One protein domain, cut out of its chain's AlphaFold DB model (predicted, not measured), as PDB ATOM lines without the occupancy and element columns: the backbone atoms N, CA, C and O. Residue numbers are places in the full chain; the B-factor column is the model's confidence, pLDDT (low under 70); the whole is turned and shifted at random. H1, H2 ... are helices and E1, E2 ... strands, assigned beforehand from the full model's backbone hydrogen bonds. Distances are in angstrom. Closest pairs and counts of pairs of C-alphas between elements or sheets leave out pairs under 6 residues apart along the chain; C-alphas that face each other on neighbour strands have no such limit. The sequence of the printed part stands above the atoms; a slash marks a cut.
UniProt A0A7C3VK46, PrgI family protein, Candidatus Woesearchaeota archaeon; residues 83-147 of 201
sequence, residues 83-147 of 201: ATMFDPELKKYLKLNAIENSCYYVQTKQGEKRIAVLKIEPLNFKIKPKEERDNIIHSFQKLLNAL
ATOM      1  N   ALA A  83     130.469  80.824 122.724       63.94
ATOM      2  CA  ALA A  83     129.160  81.307 122.316       63.94
ATOM      3  C   ALA A  83     129.292  82.714 121.713       63.94
ATOM      4  O   ALA A  83     129.737  83.652 122.377       63.94
ATOM      5  N   THR A  84     128.911  82.857 120.447       59.00
ATOM      6  CA  THR A  84     128.886  84.141 119.742       59.00
ATOM      7  C   THR A  84     127.589  84.900 120.044       59.00
ATOM      8  O   THR A  84     126.606  84.340 120.545       59.00
ATOM      9  N   MET A  85     127.563  86.215 119.796       58.34
ATOM     10  CA  MET A  85     126.358  87.007 120.054       58.34
ATOM     11  C   MET A  85     125.175  86.528 119.207       58.34
ATOM     12  O   MET A  85     125.288  86.355 117.999       58.34
ATOM     13  N   PHE A  86     124.019  86.372 119.861       57.47
ATOM     14  CA  PHE A  86     122.759  85.870 119.292       57.47
ATOM     15  C   PHE A  86     122.743  84.388 118.890       57.47
ATOM     16  O   PHE A  86     121.711  83.923 118.394       57.47
ATOM     17  N   ASP A  87     123.808  83.641 119.183       64.62
ATOM     18  CA  ASP A  87     123.833  82.186 119.058       64.62
ATOM     19  C   ASP A  87     122.826  81.540 120.039       64.62
ATOM     20  O   ASP A  87     122.589  82.085 121.131       64.62
ATOM     21  N   PRO A  88     122.196  80.395 119.706       69.50
ATOM     22  CA  PRO A  88     121.267  79.716 120.607       69.50
ATOM     23  C   PRO A  88     121.904  79.392 121.963       69.50
ATOM     24  O   PRO A  88     121.221  79.424 122.990       69.50
ATOM     25  N   GLU A  89     123.215  79.143 121.987       68.75
ATOM     26  CA  GLU A  89     123.971  78.893 123.213       68.75
ATOM     27  C   GLU A  89     124.009  80.115 124.136       68.75
ATOM     28  O   GLU A  89     123.781  79.976 125.342       68.75
ATOM     29  N   LEU A  90     124.205  81.320 123.591       68.75
ATOM     30  CA  LEU A  90     124.207  82.551 124.383       68.75
ATOM     31  C   LEU A  90     122.802  82.893 124.892       68.75
ATOM     32  O   LEU A  90     122.643  83.288 126.047       68.75
ATOM     33  N   LYS A  91     121.766  82.687 124.068       68.56
ATOM     34  CA  LYS A  91     120.366  82.856 124.504       68.56
ATOM     35  C   LYS A  91     120.032  81.934 125.675       68.56
ATOM     36  O   LYS A  91     119.375  82.361 126.624       68.56
ATOM     37  N   LYS A  92     120.539  80.698 125.640       71.50
ATOM     38  CA  LYS A  92     120.404  79.723 126.727       71.50
ATOM     39  C   LYS A  92     121.176  80.140 127.978       71.50
ATOM     40  O   LYS A  92     120.636  80.021 129.075       71.50
ATOM     41  N   TYR A  93     122.401  80.644 127.826       70.38
ATOM     42  CA  TYR A  93     123.198  81.156 128.945       70.38
ATOM     43  C   TYR A  93     122.505  82.326 129.653       70.38
ATOM     44  O   TYR A  93     122.344  82.311 130.873       70.38
ATOM     45  N   LEU A  94     122.017  83.296 128.879       70.31
ATOM     46  CA  LEU A  94     121.307  84.473 129.385       70.31
ATOM     47  C   LEU A  94     119.856  84.177 129.803       70.31
ATOM     48  O   LEU A  94     119.179  85.068 130.312       70.31
ATOM     49  N   LYS A  95     119.376  82.938 129.602       69.69
ATOM     50  CA  LYS A  95     117.997  82.501 129.875       69.69
ATOM     51  C   LYS A  95     116.955  83.450 129.273       69.69
ATOM     52  O   LYS A  95     115.967  83.792 129.920       69.69
ATOM     53  N   LEU A  96     117.213  83.902 128.048       67.75
ATOM     54  CA  LEU A  96     116.353  84.843 127.343       67.75
ATOM     55  C   LEU A  96     115.171  84.086 126.738       67.75
ATOM     56  O   LEU A  96     115.318  83.424 125.709       67.75
ATOM     57  N   ASN A  97     113.997  84.213 127.355       61.53
ATOM     58  CA  ASN A  97     112.743  83.759 126.761       61.53
ATOM     59  C   ASN A  97     112.210  84.891 125.872       61.53
ATOM     60  O   ASN A  97     111.963  86.002 126.348       61.53
ATOM     61  N   ALA A  98     112.118  84.644 124.566       57.59
ATOM     62  CA  ALA A  98     111.720  85.659 123.595       57.59
ATOM     63  C   ALA A  98     110.197  85.858 123.588       57.59
ATOM     64  O   ALA A  98     109.452  84.880 123.550       57.59
ATOM     65  N   ILE A  99     109.755  87.118 123.547       53.69
ATOM     66  CA  ILE A  99     108.452  87.488 122.985       53.69
ATOM     67  C   ILE A  99     108.726  88.275 121.702       53.69
ATOM     68  O   ILE A  99     109.730  88.980 121.588       53.69
ATOM     69  N   GLU A 100     107.851  88.102 120.718       52.47
ATOM     70  CA  GLU A 100     107.792  88.908 119.501       52.47
ATOM     71  C   GLU A 100     108.012  90.407 119.811       52.47
ATOM     72  O   GLU A 100     107.483  90.934 120.788       52.47
ATOM     73  N   ASN A 101     108.802  91.089 118.969       51.62
ATOM     74  CA  ASN A 101     109.203  92.507 119.070       51.62
ATOM     75  C   ASN A 101     110.323  92.852 120.081       51.62
ATOM     76  O   ASN A 101     110.168  93.733 120.926       51.62
ATOM     77  N   SER A 102     111.499  92.222 119.941       58.91
ATOM     78  CA  SER A 102     112.797  92.674 120.506       58.91
ATOM     79  C   SER A 102     112.895  92.828 122.038       58.91
ATOM     80  O   SER A 102     113.921  93.288 122.545       58.91
ATOM     81  N   CYS A 103     111.870  92.413 122.782       61.44
ATOM     82  CA  CYS A 103     111.844  92.378 124.241       61.44
ATOM     83  C   CYS A 103     112.026  90.938 124.738       61.44
ATOM     84  O   CYS A 103     111.335  90.022 124.291       61.44
ATOM     85  N   TYR A 104     112.928  90.737 125.697       67.50
ATOM     86  CA  TYR A 104     113.209  89.428 126.289       67.50
ATOM     87  C   TYR A 104     112.800  89.399 127.762       67.50
ATOM     88  O   TYR A 104     112.974  90.386 128.476       67.50
ATOM     89  N   TYR A 105     112.293  88.265 128.240       64.69
ATOM     90  CA  TYR A 105     112.122  88.031 129.674       64.69
ATOM     91  C   TYR A 105     113.320  87.257 130.207       64.69
ATOM     92  O   TYR A 105     113.734  86.255 129.618       64.69
ATOM     93  N   VAL A 106     113.852  87.708 131.339       65.06
ATOM     94  CA  VAL A 106     114.847  86.971 132.116       65.06
ATOM     95  C   VAL A 106     114.210  86.537 133.422       65.06
ATOM     96  O   VAL A 106     113.811  87.362 134.251       65.06
ATOM     97  N   GLN A 107     114.135  85.222 133.615       60.16
ATOM     98  CA  GLN A 107     113.733  84.650 134.893       60.16
ATOM     99  C   GLN A 107     114.877  84.800 135.894       60.16
ATOM    100  O   GLN A 107     115.896  84.104 135.835       60.16
ATOM    101  N   THR A 108     114.707  85.739 136.818       62.28
ATOM    102  CA  THR A 108     115.598  85.911 137.963       62.28
ATOM    103  C   THR A 108     115.021  85.133 139.146       62.28
ATOM    104  O   THR A 108     113.818  84.901 139.213       62.28
ATOM    105  N   LYS A 109     115.845  84.796 140.148       57.47
ATOM    106  CA  LYS A 109     115.366  84.229 141.430       57.47
ATOM    107  C   LYS A 109     114.267  85.075 142.114       57.47
ATOM    108  O   LYS A 109     113.583  84.580 142.993       57.47
ATOM    109  N   GLN A 110     114.128  86.342 141.719       57.91
ATOM    110  CA  GLN A 110     113.198  87.341 142.253       57.91
ATOM    111  C   GLN A 110     111.919  87.514 141.402       57.91
ATOM    112  O   GLN A 110     111.134  88.412 141.687       57.91
ATOM    113  N   GLY A 111     111.726  86.712 140.348       68.56
ATOM    114  CA  GLY A 111     110.603  86.827 139.408       68.56
ATOM    115  C   GLY A 111     111.033  87.145 137.972       68.56
ATOM    116  O   GLY A 111     112.227  87.189 137.650       68.56
ATOM    117  N   GLU A 112     110.052  87.349 137.090       68.44
ATOM    118  CA  GLU A 112     110.288  87.669 135.678       68.44
ATOM    119  C   GLU A 112     110.586  89.160 135.490       68.44
ATOM    120  O   GLU A 112     109.786  90.019 135.860       68.44
ATOM    121  N   LYS A 113     111.739  89.481 134.891       71.62
ATOM    122  CA  LYS A 113     112.099  90.853 134.506       71.62
ATOM    123  C   LYS A 113     112.095  90.986 132.988       71.62
ATOM    124  O   LYS A 113     112.594  90.106 132.291       71.62
ATOM    125  N   ARG A 114     111.565  92.103 132.486       70.19
ATOM    126  CA  ARG A 114     111.632  92.473 131.066       70.19
ATOM    127  C   ARG A 114     112.953  93.183 130.794       70.19
ATOM    128  O   ARG A 114     113.291  94.133 131.494       70.19
ATOM    129  N   ILE A 115     113.682  92.724 129.785       73.12
ATOM    130  CA  ILE A 115     114.951  93.293 129.338       73.12
ATOM    131  C   ILE A 115     114.845  93.590 127.843       73.12
ATOM    132  O   ILE A 115     114.560  92.704 127.035       73.12
ATOM    133  N   ALA A 116     115.097  94.840 127.469       72.44
ATOM    134  CA  ALA A 116     115.311  95.219 126.080       72.44
ATOM    135  C   ALA A 116     116.798  95.047 125.747       72.44
ATOM    136  O   ALA A 116     117.660  95.577 126.451       72.44
ATOM    137  N   VAL A 117     117.104  94.299 124.687       74.94
ATOM    138  CA  VAL A 117     118.485  94.114 124.221       74.94
ATOM    139  C   VAL A 117     118.698  94.987 122.994       74.94
ATOM    140  O   VAL A 117     118.138  94.731 121.929       74.94
ATOM    141  N   LEU A 118     119.521  96.021 123.146       73.62
ATOM    142  CA  LEU A 118     119.917  96.912 122.061       73.62
ATOM    143  C   LEU A 118     121.209  96.387 121.435       73.62
ATOM    144  O   LEU A 118     122.256  96.361 122.082       73.62
ATOM    145  N   LYS A 119     121.143  95.975 120.165       76.50
ATOM    146  CA  LYS A 119     122.349  95.696 119.383       76.50
ATOM    147  C   LYS A 119     122.977  97.027 118.975       76.50
ATOM    148  O   LYS A 119     122.310  97.859 118.367       76.50
ATOM    149  N   ILE A 120     124.255  97.201 119.290       79.31
ATOM    150  CA  ILE A 120     125.029  98.395 118.949       79.31
ATOM    151  C   ILE A 120     126.110  97.983 117.953       79.31
ATOM    152  O   ILE A 120     126.738  96.938 118.117       79.31
ATOM    153  N   GLU A 121     126.318  98.790 116.915       77.81
ATOM    154  CA  GLU A 121     127.414  98.597 115.967       77.81
ATOM    155  C   GLU A 121     128.610  99.480 116.350       77.81
ATOM    156  O   GLU A 121     128.423 100.640 116.733       77.81
ATOM    157  N   PRO A 122     129.844  98.954 116.272       78.62
ATOM    158  CA  PRO A 122     131.029  99.735 116.578       78.62
ATOM    159  C   PRO A 122     131.238 100.836 115.531       78.62
ATOM    160  O   PRO A 122     131.114 100.616 114.327       78.62
ATOM    161  N   LEU A 123     131.618 102.024 115.999       82.25
ATOM    162  CA  LEU A 123     131.977 103.162 115.158       82.25
ATOM    163  C   LEU A 123     133.487 103.411 115.228       82.25
ATOM    164  O   LEU A 123     134.078 103.407 116.308       82.25
ATOM    165  N   ASN A 124     134.103 103.726 114.085       83.81
ATOM    166  CA  ASN A 124     135.515 104.115 113.988       83.81
ATOM    167  C   ASN A 124     135.771 105.525 114.547       83.81
ATOM    168  O   ASN A 124     136.096 106.460 113.815       83.81
ATOM    169  N   PHE A 125     135.649 105.669 115.864       84.94
ATOM    170  CA  PHE A 125     135.710 106.951 116.564       84.94
ATOM    171  C   PHE A 125     137.021 107.713 116.317       84.94
ATOM    172  O   PHE A 125     137.010 108.924 116.135       84.94
ATOM    173  N   LYS A 126     138.159 107.007 116.237       86.00
ATOM    174  CA  LYS A 126     139.496 107.616 116.103       86.00
ATOM    175  C   LYS A 126     139.729 108.342 114.770       86.00
ATOM    176  O   LYS A 126     140.543 109.255 114.728       86.00
ATOM    177  N   ILE A 127     139.041 107.938 113.699       91.75
ATOM    178  CA  ILE A 127     139.230 108.499 112.346       91.75
ATOM    179  C   ILE A 127     138.424 109.800 112.174       91.75
ATOM    180  O   ILE A 127     138.634 110.553 111.227       91.75
ATOM    181  N   LYS A 128     137.498 110.088 113.094       88.88
ATOM    182  CA  LYS A 128     136.611 111.245 113.001       88.88
ATOM    183  C   LYS A 128     137.322 112.560 113.371       88.88
ATOM    184  O   LYS A 128     138.165 112.564 114.277       88.88
ATOM    185  N   PRO A 129     136.963 113.690 112.727       94.75
ATOM    186  CA  PRO A 129     137.407 115.023 113.132       94.75
ATOM    187  C   PRO A 129     137.109 115.305 114.608       94.75
ATOM    188  O   PRO A 129     136.199 114.721 115.194       94.75
ATOM    189  N   LYS A 130     137.874 116.210 115.230       92.94
ATOM    190  CA  LYS A 130     137.720 116.535 116.660       92.94
ATOM    191  C   LYS A 130     136.301 117.006 117.002       92.94
ATOM    192  O   LYS A 130     135.703 116.457 117.914       92.94
ATOM    193  N   GLU A 131     135.750 117.929 116.221       94.56
ATOM    194  CA  GLU A 131     134.398 118.457 116.445       94.56
ATOM    195  C   GLU A 131     133.323 117.362 116.377       94.56
ATOM    196  O   GLU A 131     132.434 117.299 117.221       94.56
ATOM    197  N   GLU A 132     133.427 116.441 115.412       94.56
ATOM    198  CA  GLU A 132     132.495 115.313 115.295       94.56
ATOM    199  C   GLU A 132     132.614 114.370 116.500       94.56
ATOM    200  O   GLU A 132     131.602 113.922 117.040       94.56
ATOM    201  N   ARG A 133     133.839 114.104 116.968       92.69
ATOM    202  CA  ARG A 133     134.073 113.295 118.172       92.69
ATOM    203  C   ARG A 133     133.451 113.924 119.415       92.69
ATOM    204  O   ARG A 133     132.785 113.213 120.165       92.69
ATOM    205  N   ASP A 134     133.625 115.228 119.602       94.12
ATOM    206  CA  ASP A 134     133.067 115.957 120.744       94.12
ATOM    207  C   ASP A 134     131.527 115.928 120.703       94.12
ATOM    208  O   ASP A 134     130.873 115.622 121.702       94.12
ATOM    209  N   ASN A 135     130.933 116.101 119.517       95.44
ATOM    210  CA  ASN A 135     129.486 115.979 119.321       95.44
ATOM    211  C   ASN A 135     128.950 114.572 119.633       95.44
ATOM    212  O   ASN A 135     127.889 114.438 120.255       95.44
ATOM    213  N   ILE A 136     129.672 113.518 119.237       92.62
ATOM    214  CA  ILE A 136     129.323 112.125 119.563       92.62
ATOM    215  C   ILE A 136     129.357 111.913 121.083       92.62
ATOM    216  O   ILE A 136     128.412 111.347 121.634       92.62
ATOM    217  N   ILE A 137     130.396 112.407 121.768       93.12
ATOM    218  CA  ILE A 137     130.519 112.307 123.231       93.12
ATOM    219  C   ILE A 137     129.349 113.016 123.920       93.12
ATOM    220  O   ILE A 137     128.693 112.423 124.777       93.12
ATOM    221  N   HIS A 138     129.034 114.252 123.525       95.06
ATOM    222  CA  HIS A 138     127.925 115.003 124.116       95.06
ATOM    223  C   HIS A 138     126.564 114.348 123.862       95.06
ATOM    224  O   HIS A 138     125.700 114.351 124.740       95.06
ATOM    225  N   SER A 139     126.366 113.755 122.685       94.38
ATOM    226  CA  SER A 139     125.137 113.021 122.364       94.38
ATOM    227  C   SER A 139     125.005 111.753 123.208       94.38
ATOM    228  O   SER A 139     123.934 111.485 123.750       94.38
ATOM    229  N   PHE A 140     126.102 111.013 123.392       91.75
ATOM    230  CA  PHE A 140     126.129 109.838 124.263       91.75
ATOM    231  C   PHE A 140     125.887 110.209 125.733       91.75
ATOM    232  O   PHE A 140     125.111 109.547 126.415       91.75
ATOM    233  N   GLN A 141     126.458 111.316 126.212       93.75
ATOM    234  CA  GLN A 141     126.191 111.828 127.558       93.75
ATOM    235  C   GLN A 141     124.710 112.186 127.753       93.75
ATOM    236  O   GLN A 141     124.121 111.837 128.775       93.75
ATOM    237  N   LYS A 142     124.086 112.851 126.771       95.88
ATOM    238  CA  LYS A 142     122.646 113.160 126.810       95.88
ATOM    239  C   LYS A 142     121.791 111.895 126.858       95.88
ATOM    240  O   LYS A 142     120.839 111.863 127.628       95.88
ATOM    241  N   LEU A 143     122.148 110.864 126.086       91.44
ATOM    242  CA  LEU A 143     121.492 109.555 126.140       91.44
ATOM    243  C   LEU A 143     121.571 108.972 127.556       91.44
ATOM    244  O   LEU A 143     120.541 108.621 128.111       91.44
ATOM    245  N   LEU A 144     122.768 108.911 128.150       90.19
ATOM    246  CA  LEU A 144     122.955 108.356 129.495       90.19
ATOM    247  C   LEU A 144     122.149 109.105 130.558       90.19
ATOM    248  O   LEU A 144     121.556 108.478 131.428       90.19
ATOM    249  N   ASN A 145     122.088 110.433 130.458       91.88
ATOM    250  CA  ASN A 145     121.318 111.261 131.384       91.88
ATOM    251  C   ASN A 145     119.798 111.118 131.212       91.88
ATOM    252  O   ASN A 145     119.057 111.450 132.131       91.88
ATOM    253  N   ALA A 146     119.332 110.678 130.041       93.81
ATOM    254  CA  ALA A 146     117.912 110.482 129.761       93.81
ATOM    255  C   ALA A 146     117.383 109.121 130.247       93.81
ATOM    256  O   ALA A 146     116.174 108.910 130.233       93.81
ATOM    257  N   LEU A 147     118.263 108.197 130.644       90.12
ATOM    258  CA  LEU A 147     117.877 106.873 131.124       90.12
ATOM    259  C   LEU A 147     117.486 106.935 132.605       90.12
ATOM    260  O   LEU A 147     118.285 107.327 133.454       90.12
TER     261      LEU A 147
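This is residues 83 to 147 of the 201 residues of the protein "PrgI family protein" of Candidatus Woesearchaeota archaeon (UniProt A0A7C3VK46). Two separate parts stand far from each other, joined by one long link: a small three-stranded sheet of E1, E2 and E3 with the short helix H1 at its end of the model, and the lone long helix H2 at the other end. Residues 137 to 147, of which 137 to 146 belong to H2, stand free. The printed part has 65 residues, with two named helices and three named strands in the order H1 E1 E2 E3 H2; the sheet's order is E1 E2 E3, antiparallel, and the class is mixed, helices and strands. The whole is extended, with a radius of gyration of the C-alphas of 16.7 A and spans of 45 by 27 by 22 A.

Begin at H1, residues 88 to 93, which is only just on the sheet, with 5 pairs of C-alphas within 10 A, and only grazes it with residues 88 to 91. Next come E1, residues 96 to 99, E2, residues 103 to 108, and E3, residues 111 to 116, a meander, each strand the antiparallel neighbour of the one before. In the hairpin E1 and E2, at 139 degrees, look for N 105 and O 97, 3.0 A apart. In the hairpin E2 and E3, at 148 degrees, N 115 and O 104 are 2.8 A apart. H2, residues 130 to 146, is not on the sheet, and it is apart from H1. In H1 and H2 every O i to N i+4 pair is within hydrogen-bond range.

Find C-alpha 88 at (121.267, 79.716, 120.607), where H1 begins its 8.7 A. E1 spans 9.4 A, E2 15.6 A and E3 16.4 A. From C-alpha 130 at (137.720, 116.535, 116.660), H2 runs 24.5 A to C-alpha 146 at (117.912, 110.482, 129.761).

The C-alphas of Lys 109 and Pro 129, the two farthest apart, are 47.3 A from each other. The printed part has no cut. The link from E3 to H2, residues 117 to 129, is long; the other links are tight. In the B-factor column, pLDDT is under 70 at residues 83 to 91 and 95 to 112, while H2 has a mean of 93.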